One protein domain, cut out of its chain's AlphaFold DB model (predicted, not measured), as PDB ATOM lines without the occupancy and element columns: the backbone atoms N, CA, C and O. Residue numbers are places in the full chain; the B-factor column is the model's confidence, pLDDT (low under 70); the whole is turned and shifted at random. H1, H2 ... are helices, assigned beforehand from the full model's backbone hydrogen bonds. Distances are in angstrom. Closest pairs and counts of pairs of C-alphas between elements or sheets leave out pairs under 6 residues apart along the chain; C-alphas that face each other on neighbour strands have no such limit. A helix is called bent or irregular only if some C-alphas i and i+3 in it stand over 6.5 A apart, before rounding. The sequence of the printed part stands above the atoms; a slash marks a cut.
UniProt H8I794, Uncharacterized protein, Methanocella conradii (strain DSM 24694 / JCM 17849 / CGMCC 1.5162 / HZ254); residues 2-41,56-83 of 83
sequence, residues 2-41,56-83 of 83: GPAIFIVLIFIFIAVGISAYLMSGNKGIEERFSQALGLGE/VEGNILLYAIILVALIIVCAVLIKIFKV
ATOM      1  N   GLY A   2     -32.326 -34.002 -38.077       68.88
ATOM      2  CA  GLY A   2     -31.782 -34.139 -36.708       68.88
ATOM      3  C   GLY A   2     -30.270 -33.893 -36.518       68.88
ATOM      4  O   GLY A   2     -29.914 -33.062 -35.686       68.88
ATOM      5  N   PRO A   3     -29.363 -34.508 -37.306       71.94
ATOM      6  CA  PRO A   3     -27.921 -34.313 -37.111       71.94
ATOM      7  C   PRO A   3     -27.441 -32.892 -37.443       71.94
ATOM      8  O   PRO A   3     -26.466 -32.430 -36.864       71.94
ATOM      9  N   ALA A   4     -28.131 -32.170 -38.333       74.31
ATOM     10  CA  ALA A   4     -27.785 -30.782 -38.644       74.31
ATOM     11  C   ALA A   4     -28.112 -29.842 -37.471       74.31
ATOM     12  O   ALA A   4     -27.303 -28.989 -37.123       74.31
ATOM     13  N   ILE A   5     -29.260 -30.048 -36.816       76.88
ATOM     14  CA  ILE A   5     -29.668 -29.279 -35.629       76.88
ATOM     15  C   ILE A   5     -28.716 -29.556 -34.459       76.88
ATOM     16  O   ILE A   5     -28.300 -28.630 -33.769       76.88
ATOM     17  N   PHE A   6     -28.307 -30.815 -34.277       76.44
ATOM     18  CA  PHE A   6     -27.343 -31.200 -33.245       76.44
ATOM     19  C   PHE A   6     -25.981 -30.505 -33.418       76.44
ATOM     20  O   PHE A   6     -25.421 -29.998 -32.451       76.44
ATOM     21  N   ILE A   7     -25.480 -30.404 -34.655       74.38
ATOM     22  CA  ILE A   7     -24.226 -29.697 -34.959       74.38
ATOM     23  C   ILE A   7     -24.338 -28.204 -34.638       74.38
ATOM     24  O   ILE A   7     -23.439 -27.644 -34.013       74.38
ATOM     25  N   VAL A   8     -25.441 -27.561 -35.032       77.94
ATOM     26  CA  VAL A   8     -25.666 -26.137 -34.735       77.94
ATOM     27  C   VAL A   8     -25.681 -25.896 -33.225       77.94
ATOM     28  O   VAL A   8     -25.031 -24.967 -32.754       77.94
ATOM     29  N   LEU A   9     -26.342 -26.765 -32.456       74.19
ATOM     30  CA  LEU A   9     -26.346 -26.678 -30.995       74.19
ATOM     31  C   LEU A   9     -24.938 -26.821 -30.408       74.19
ATOM     32  O   LEU A   9     -24.557 -26.008 -29.569       74.19
ATOM     33  N   ILE A  10     -24.134 -27.779 -30.882       81.88
ATOM     34  CA  ILE A  10     -22.738 -27.929 -30.436       81.88
ATOM     35  C   ILE A  10     -21.943 -26.643 -30.686       81.88
ATOM     36  O   ILE A  10     -21.268 -26.159 -29.779       81.88
ATOM     37  N   PHE A  11     -22.042 -26.058 -31.882       81.94
ATOM     38  CA  PHE A  11     -21.326 -24.821 -32.197       81.94
ATOM     39  C   PHE A  11     -21.763 -23.644 -31.321       81.94
ATOM     40  O   PHE A  11     -20.912 -22.858 -30.911       81.94
ATOM     41  N   ILE A  12     -23.053 -23.544 -30.983       78.69
ATOM     42  CA  ILE A  12     -23.557 -22.528 -30.048       78.69
ATOM     43  C   ILE A  12     -22.911 -22.708 -28.669       78.69
ATOM     44  O   ILE A  12     -22.377 -21.747 -28.117       78.69
ATOM     45  N   PHE A  13     -22.895 -23.928 -28.126       78.94
ATOM     46  CA  PHE A  13     -22.281 -24.189 -26.819       78.94
ATOM     47  C   PHE A  13     -20.769 -23.943 -26.819       78.94
ATOM     48  O   PHE A  13     -20.250 -23.373 -25.862       78.94
ATOM     49  N   ILE A  14     -20.069 -24.299 -27.901       82.81
ATOM     50  CA  ILE A  14     -18.643 -23.990 -28.066       82.81
ATOM     51  C   ILE A  14     -18.424 -22.472 -28.088       82.81
ATOM     52  O   ILE A  14     -17.561 -21.977 -27.370       82.81
ATOM     53  N   ALA A  15     -19.211 -21.718 -28.860       75.00
ATOM     54  CA  ALA A  15     -19.080 -20.265 -28.952       75.00
ATOM     55  C   ALA A  15     -19.331 -19.571 -27.603       75.00
ATOM     56  O   ALA A  15     -18.576 -18.673 -27.218       75.00
ATOM     57  N   VAL A  16     -20.348 -20.014 -26.858       75.12
ATOM     58  CA  VAL A  16     -20.634 -19.516 -25.504       75.12
ATOM     59  C   VAL A  16     -19.494 -19.872 -24.547       75.12
ATOM     60  O   VAL A  16     -19.040 -19.009 -23.799       75.12
ATOM     61  N   GLY A  17     -18.985 -21.105 -24.608       72.81
ATOM     62  CA  GLY A  17     -17.867 -21.562 -23.781       72.81
ATOM     63  C   GLY A  17     -16.582 -20.772 -24.031       72.81
ATOM     64  O   GLY A  17     -15.956 -20.310 -23.081       72.81
ATOM     65  N   ILE A  18     -16.224 -20.543 -25.299       76.25
ATOM     66  CA  ILE A  18     -15.066 -19.720 -25.679       76.25
ATOM     67  C   ILE A  18     -15.257 -18.277 -25.211       76.25
ATOM     68  O   ILE A  18     -14.339 -17.701 -24.638       76.25
ATOM     69  N   SER A  19     -16.443 -17.694 -25.407       67.81
ATOM     70  CA  SER A  19     -16.721 -16.319 -24.972       67.81
ATOM     71  C   SER A  19     -16.589 -16.175 -23.453       67.81
ATOM     72  O   SER A  19     -15.912 -15.270 -22.971       67.81
ATOM     73  N   ALA A  20     -17.157 -17.112 -22.687       69.38
ATOM     74  CA  ALA A  20     -17.027 -17.138 -21.233       69.38
ATOM     75  C   ALA A  20     -15.568 -17.341 -20.786       69.38
ATOM     76  O   ALA A  20     -15.123 -16.717 -19.821       69.38
ATOM     77  N   TYR A  21     -14.808 -18.178 -21.494       69.69
ATOM     78  CA  TYR A  21     -13.385 -18.385 -21.239       69.69
ATOM     79  C   TYR A  21     -12.568 -17.109 -21.490       69.69
ATOM     80  O   TYR A  21     -11.790 -16.707 -20.632       69.69
ATOM     81  N   LEU A  22     -12.793 -16.417 -22.610       70.38
ATOM     82  CA  LEU A  22     -12.110 -15.158 -22.927       70.38
ATOM     83  C   LEU A  22     -12.405 -14.054 -21.902       70.38
ATOM     84  O   LEU A  22     -11.518 -13.266 -21.592       70.38
ATOM     85  N   MET A  23     -13.623 -14.006 -21.355       69.19
ATOM     86  CA  MET A  23     -13.991 -13.022 -20.328       69.19
ATOM     87  C   MET A  23     -13.436 -13.363 -18.941       69.19
ATOM     88  O   MET A  23     -13.068 -12.466 -18.190       69.19
ATOM     89  N   SER A  24     -13.411 -14.648 -18.576       66.19
ATOM     90  CA  SER A  24     -12.996 -15.084 -17.233       66.19
ATOM     91  C   SER A  24     -11.502 -15.374 -17.113       66.19
ATOM     92  O   SER A  24     -10.977 -15.415 -15.999       66.19
ATOM     93  N   GLY A  25     -10.814 -15.538 -18.243       65.00
ATOM     94  CA  GLY A  25      -9.423 -15.943 -18.286       65.00
ATOM     95  C   GLY A  25      -9.207 -17.350 -17.738       65.00
ATOM     96  O   GLY A  25     -10.130 -18.096 -17.389       65.00
ATOM     97  N   ASN A  26      -7.936 -17.712 -17.653       66.88
ATOM     98  CA  ASN A  26      -7.498 -19.012 -17.190       66.88
ATOM     99  C   ASN A  26      -7.469 -19.059 -15.655       66.88
ATOM    100  O   ASN A  26      -6.399 -19.089 -15.064       66.88
ATOM    101  N   LYS A  27      -8.650 -18.983 -15.031       65.38
ATOM    102  CA  LYS A  27      -8.799 -18.977 -13.570       65.38
ATOM    103  C   LYS A  27      -9.305 -20.307 -13.040       65.38
ATOM    104  O   LYS A  27     -10.353 -20.769 -13.507       65.38
ATOM    105  N   GLY A  28      -8.603 -20.867 -12.055       64.75
ATOM    106  CA  GLY A  28      -9.037 -22.056 -11.311       64.75
ATOM    107  C   GLY A  28     -10.329 -21.809 -10.524       64.75
ATOM    108  O   GLY A  28     -10.758 -20.664 -10.354       64.75
ATOM    109  N   ILE A  29     -10.986 -22.868 -10.047       67.06
ATOM    110  CA  ILE A  29     -12.201 -22.735  -9.226       67.06
ATOM    111  C   ILE A  29     -11.845 -22.020  -7.920       67.06
ATOM    112  O   ILE A  29     -12.556 -21.109  -7.504       67.06
ATOM    113  N   GLU A  30     -10.702 -22.361  -7.333       64.44
ATOM    114  CA  GLU A  30     -10.186 -21.764  -6.100       64.44
ATOM    115  C   GLU A  30      -9.932 -20.251  -6.212       64.44
ATOM    116  O   GLU A  30     -10.353 -19.484  -5.344       64.44
ATOM    117  N   GLU A  31      -9.348 -19.791  -7.322       65.62
ATOM    118  CA  GLU A  31      -9.154 -18.359  -7.592       65.62
ATOM    119  C   GLU A  31     -10.489 -17.625  -7.755       65.62
ATOM    120  O   GLU A  31     -10.656 -16.504  -7.271       65.62
ATOM    121  N   ARG A  32     -11.478 -18.258  -8.401       70.31
ATOM    122  CA  ARG A  32     -12.818 -17.673  -8.570       70.31
ATOM    123  C   ARG A  32     -13.568 -17.582  -7.242       70.31
ATOM    124  O   ARG A  32     -14.243 -16.581  -7.006       70.31
ATOM    125  N   PHE A  33     -13.443 -18.590  -6.380       71.50
ATOM    126  CA  PHE A  33     -14.031 -18.574  -5.040       71.50
ATOM    127  C   PHE A  33     -13.362 -17.537  -4.136       71.50
ATOM    128  O   PHE A  33     -14.065 -16.755  -3.500       71.50
ATOM    129  N   SER A  34     -12.030 -17.478  -4.124       69.50
ATOM    130  CA  SER A  34     -11.279 -16.510  -3.317       69.50
ATOM    131  C   SER A  34     -11.598 -15.073  -3.735       69.50
ATOM    132  O   SER A  34     -11.937 -14.245  -2.887       69.50
ATOM    133  N   GLN A  35     -11.652 -14.810  -5.048       71.12
ATOM    134  CA  GLN A  35     -12.075 -13.517  -5.590       71.12
ATOM    135  C   GLN A  35     -13.518 -13.161  -5.196       71.12
ATOM    136  O   GLN A  35     -13.786 -12.020  -4.819       71.12
ATOM    137  N   ALA A  36     -14.457 -14.110  -5.272       73.62
ATOM    138  CA  ALA A  36     -15.856 -13.871  -4.908       73.62
ATOM    139  C   ALA A  36     -16.046 -13.607  -3.404       73.62
ATOM    140  O   ALA A  36     -16.958 -12.878  -3.017       73.62
ATOM    141  N   LEU A  37     -15.179 -14.177  -2.565       76.75
ATOM    142  CA  LEU A  37     -15.180 -13.987  -1.115       76.75
ATOM    143  C   LEU A  37     -14.358 -12.767  -0.666       76.75
ATOM    144  O   LEU A  37     -14.316 -12.476   0.528       76.75
ATOM    145  N   GLY A  38     -13.720 -12.043  -1.594       70.50
ATOM    146  CA  GLY A  38     -12.864 -10.895  -1.278       70.50
ATOM    147  C   GLY A  38     -11.607 -11.269  -0.487       70.50
ATOM    148  O   GLY A  38     -10.958 -10.395   0.088       70.50
ATOM    149  N   LEU A  39     -11.265 -12.557  -0.451       70.31
ATOM    150  CA  LEU A  39      -9.990 -13.028   0.062       70.31
ATOM    151  C   LEU A  39      -8.967 -12.635  -1.010       70.31
ATOM    152  O   LEU A  39      -9.077 -13.081  -2.152       70.31
ATOM    153  N   GLY A  40      -8.052 -11.711  -0.684       60.81
ATOM    154  CA  GLY A  40      -6.987 -11.294  -1.609       60.81
ATOM    155  C   GLY A  40      -6.253 -12.510  -2.175       60.81
ATOM    156  O   GLY A  40      -6.313 -13.556  -1.537       60.81
ATOM    157  N   GLU A  41      -5.615 -12.373  -3.349       59.03
ATOM    158  CA  GLU A  41      -4.903 -13.454  -4.061       59.03
ATOM    159  C   GLU A  41      -3.963 -14.198  -3.098       59.03
ATOM    160  O   GLU A  41      -2.821 -13.805  -2.864       59.03
ATOM    161  N   VAL A  56      -5.935 -30.025 -13.579       63.16
ATOM    162  CA  VAL A  56      -6.832 -29.869 -14.746       63.16
ATOM    163  C   VAL A  56      -7.330 -28.427 -14.842       63.16
ATOM    164  O   VAL A  56      -7.564 -27.914 -15.935       63.16
ATOM    165  N   GLU A  57      -7.465 -27.768 -13.694       60.50
ATOM    166  CA  GLU A  57      -7.852 -26.367 -13.620       60.50
ATOM    167  C   GLU A  57      -6.818 -25.458 -14.262       60.50
ATOM    168  O   GLU A  57      -5.629 -25.518 -13.958       60.50
ATOM    169  N   GLY A  58      -7.305 -24.607 -15.160       62.78
ATOM    170  CA  GLY A  58      -6.474 -23.629 -15.838       62.78
ATOM    171  C   GLY A  58      -5.481 -24.241 -16.834       62.78
ATOM    172  O   GLY A  58      -4.526 -23.592 -17.250       62.78
ATOM    173  N   ASN A  59      -5.631 -25.502 -17.236       70.00
ATOM    174  CA  ASN A  59      -4.702 -26.093 -18.195       70.00
ATOM    175  C   ASN A  59      -5.265 -26.014 -19.618       70.00
ATOM    176  O   ASN A  59      -5.967 -26.910 -20.088       70.00
ATOM    177  N   ILE A  60      -4.915 -24.932 -20.319       71.88
ATOM    178  CA  ILE A  60      -5.294 -24.668 -21.721       71.88
ATOM    179  C   ILE A  60      -5.015 -25.863 -22.636       71.88
ATOM    180  O   ILE A  60      -5.825 -26.184 -23.506       71.88
ATOM    181  N   LEU A  61      -3.877 -26.530 -22.440       71.44
ATOM    182  CA  LEU A  61      -3.450 -27.630 -23.293       71.44
ATOM    183  C   LEU A  61      -4.316 -28.877 -23.053       71.44
ATOM    184  O   LEU A  61      -4.756 -29.508 -24.013       71.44
ATOM    185  N   LEU A  62      -4.657 -29.173 -21.791       70.06
ATOM    186  CA  LEU A  62      -5.629 -30.219 -21.451       70.06
ATOM    187  C   LEU A  62      -7.022 -29.906 -22.010       70.06
ATOM    188  O   LEU A  62      -7.649 -30.790 -22.590       70.06
ATOM    189  N   TYR A  63      -7.492 -28.659 -21.911       74.12
ATOM    190  CA  TYR A  63      -8.784 -28.271 -22.485       74.12
ATOM    191  C   TYR A  63      -8.819 -28.436 -24.009       74.12
ATOM    192  O   TYR A  63      -9.803 -28.946 -24.544       74.12
ATOM    193  N   ALA A  64      -7.742 -28.074 -24.710       75.25
ATOM    194  CA  ALA A  64      -7.632 -28.280 -26.151       75.25
ATOM    195  C   ALA A  64      -7.662 -29.773 -26.525       75.25
ATOM    196  O   ALA A  64      -8.371 -30.159 -27.454       75.25
ATOM    197  N   ILE A  65      -6.952 -30.624 -25.775       76.81
ATOM    198  CA  ILE A  65      -6.961 -32.082 -25.982       76.81
ATOM    199  C   ILE A  65      -8.372 -32.651 -25.787       76.81
ATOM    200  O   ILE A  65      -8.848 -33.414 -26.629       76.81
ATOM    201  N   ILE A  66      -9.061 -32.256 -24.712       78.31
ATOM    202  CA  ILE A  66     -10.435 -32.692 -24.427       78.31
ATOM    203  C   ILE A  66     -11.381 -32.258 -25.552       78.31
ATOM    204  O   ILE A  66     -12.183 -33.066 -26.018       78.31
ATOM    205  N   LEU A  67     -11.262 -31.016 -26.033       79.50
ATOM    206  CA  LEU A  67     -12.071 -30.504 -27.141       79.50
ATOM    207  C   LEU A  67     -11.875 -31.343 -28.415       79.50
ATOM    208  O   LEU A  67     -12.854 -31.749 -29.040       79.50
ATOM    209  N   VAL A  68     -10.627 -31.641 -28.785       81.19
ATOM    210  CA  VAL A  68     -10.313 -32.463 -29.966       81.19
ATOM    211  C   VAL A  68     -10.887 -33.873 -29.822       81.19
ATOM    212  O   VAL A  68     -11.517 -34.374 -30.754       81.19
ATOM    213  N   ALA A  69     -10.732 -34.497 -28.651       74.38
ATOM    214  CA  ALA A  69     -11.308 -35.810 -28.378       74.38
ATOM    215  C   ALA A  69     -12.841 -35.794 -28.511       74.38
ATOM    216  O   ALA A  69     -13.416 -36.685 -29.139       74.38
ATOM    217  N   LEU A  70     -13.499 -34.749 -28.000       80.62
ATOM    218  CA  LEU A  70     -14.947 -34.582 -28.100       80.62
ATOM    219  C   LEU A  70     -15.405 -34.461 -29.561       80.62
ATOM    220  O   LEU A  70     -16.359 -35.122 -29.964       80.62
ATOM    221  N   ILE A  71     -14.693 -33.674 -30.377       82.88
ATOM    222  CA  ILE A  71     -14.977 -33.522 -31.813       82.88
ATOM    223  C   ILE A  71     -14.877 -34.873 -32.532       82.88
ATOM    224  O   ILE A  71     -15.757 -35.208 -33.327       82.88
ATOM    225  N   ILE A  72     -13.845 -35.670 -32.235       82.88
ATOM    226  CA  ILE A  72     -13.662 -37.004 -32.823       82.88
ATOM    227  C   ILE A  72     -14.817 -37.926 -32.427       82.88
ATOM    228  O   ILE A  72     -15.414 -38.560 -33.297       82.88
ATOM    229  N   VAL A  73     -15.179 -37.971 -31.141       79.12
ATOM    230  CA  VAL A  73     -16.303 -38.785 -30.653       79.12
ATOM    231  C   VAL A  73     -17.609 -38.362 -31.323       79.12
ATOM    232  O   VAL A  73     -18.334 -39.218 -31.825       79.12
ATOM    233  N   CYS A  74     -17.891 -37.060 -31.424       79.62
ATOM    234  CA  CYS A  74     -19.064 -36.560 -32.137       79.62
ATOM    235  C   CYS A  74     -19.050 -36.964 -33.618       79.62
ATOM    236  O   CYS A  74     -20.072 -37.414 -34.129       79.62
ATOM    237  N   ALA A  75     -17.912 -36.861 -34.308       79.50
ATOM    238  CA  ALA A  75     -17.792 -37.260 -35.710       79.50
ATOM    239  C   ALA A  75     -18.023 -38.769 -35.913       79.50
ATOM    240  O   ALA A  75     -18.698 -39.172 -36.864       79.50
ATOM    241  N   VAL A  76     -17.501 -39.601 -35.007       78.94
ATOM    242  CA  VAL A  76     -17.713 -41.054 -35.002       78.94
ATOM    243  C   VAL A  76     -19.180 -41.384 -34.732       78.94
ATOM    244  O   VAL A  76     -19.782 -42.128 -35.503       78.94
ATOM    245  N   LEU A  77     -19.786 -40.783 -33.705       75.94
ATOM    246  CA  LEU A  77     -21.203 -40.967 -33.393       75.94
ATOM    247  C   LEU A  77     -22.092 -40.529 -34.558       75.94
ATOM    248  O   LEU A  77     -23.016 -41.251 -34.907       75.94
ATOM    249  N   ILE A  78     -21.790 -39.414 -35.229       74.62
ATOM    250  CA  ILE A  78     -22.525 -38.991 -36.427       74.62
ATOM    251  C   ILE A  78     -22.435 -40.055 -37.522       74.62
ATOM    252  O   ILE A  78     -23.451 -40.344 -38.140       74.62
ATOM    253  N   LYS A  79     -21.266 -40.656 -37.776       74.06
ATOM    254  CA  LYS A  79     -21.154 -41.738 -38.768       74.06
ATOM    255  C   LYS A  79     -21.973 -42.971 -38.386       74.06
ATOM    256  O   LYS A  79     -22.565 -43.577 -39.268       74.06
ATOM    257  N   ILE A  80     -22.017 -43.314 -37.101       73.25
ATOM    258  CA  ILE A  80     -22.770 -44.467 -36.589       73.25
ATOM    259  C   ILE A  80     -24.287 -44.212 -36.640       73.25
ATOM    260  O   ILE A  80     -25.030 -45.075 -37.081       73.25
ATOM    261  N   PHE A  81     -24.751 -43.024 -36.242       69.00
ATOM    262  CA  PHE A  81     -26.174 -42.645 -36.227       69.00
ATOM    263  C   PHE A  81     -26.728 -42.205 -37.594       69.00
ATOM    264  O   PHE A  81     -27.918 -41.924 -37.715       69.00
ATOM    265  N   LYS A  82     -25.876 -42.084 -38.617       55.75
ATOM    266  CA  LYS A  82     -26.276 -41.848 -40.013       55.75
ATOM    267  C   LYS A  82     -26.396 -43.167 -40.805       55.75
ATOM    268  O   LYS A  82     -26.426 -43.105 -42.034       55.75
ATOM    269  N   VAL A  83     -26.419 -44.308 -40.101       48.53
ATOM    270  CA  VAL A  83     -26.927 -45.614 -40.563       48.53
ATOM    271  C   VAL A  83     -28.435 -45.653 -40.365       48.53
ATOM    272  O   VAL A  83     -28.889 -45.209 -39.287       48.53
TER     273      VAL A  83
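Overview. This is residues 2 to 41 and 56 to 83 of the 83 residues of an uncharacterized protein of Methanocella conradii (strain DSM 24694 / JCM 17849 / CGMCC 1.5162 / HZ254) (UniProt H8I794). Two long helices, H1 and H3, run side by side in opposite ways with a gap between them, coming close near the first residues of H1 and the last of H3, and a short helix, H2, lies beyond the far end of H1 and adds to the length. Contacts are few: no helix touches another, and residues 33 to 38, of which 33 to 36 belong to H2, stick out. The printed part has 68 residues with three named helices, in the order H1, H2, H3, and no named strand; the class is all helix. The whole is only just loose, close to extended, with a radius of gyration of the C-alphas of 16.4 A, and it spans 55 by 21 by 15 A.

Along the chain. The printed part begins with H1, residues 2 to 24, which measures 33.1 A from C-alpha 2 at (-31.782, -34.139, -36.708) to C-alpha 24 at (-12.996, -15.084, -17.233). After residues 25 to 28 comes H2, residues 29 to 36, with 10.5 A from first to last C-alpha. Residues 37 to 41 follow it, and then comes the cut. Beyond the cut, residues 56 to 59 precede H3, residues 60 to 81, which measures 31.1 A and ends with C-alpha 81 at (-26.174, -42.645, -36.227). None of the three helices is bent or irregular.

Arrangement. H1 and H3 are close but not clearly touching, with 1 pair of C-alphas within 8 A. Their closest C-alphas are those of Pro 3 and Ile 78, 7.2 A apart. Their lines stand at a shallow tilt of 7 degrees, and they run opposite ways, with 13.5 A from centre to centre. Residues 15 to 23 of H1 and residues 61 to 66 of H3 stand free. H1 and H2 are joined by a tight link of 4 residues, yet they are apart. H2 and H3 are apart too. In H1, H2 and H3 every O i to N i+4 pair is within hydrogen-bond range.

Size, cuts and confidence. The outline is a rod, and the two C-alphas farthest apart, those of Gly 40 and Val 83, are 55.6 A from each other. Residues 42 to 55 are not printed, and C-alphas 41 and 56 are 19.7 A apart across this cut, which lies in the link from H2 to H3. The printed part ends at Val 83, the chain's last residue. The mean pLDDT of the printed part is 72.2; 22 residues are under 70, among them residues 23 to 31, 56 to 58 and 81 to 83.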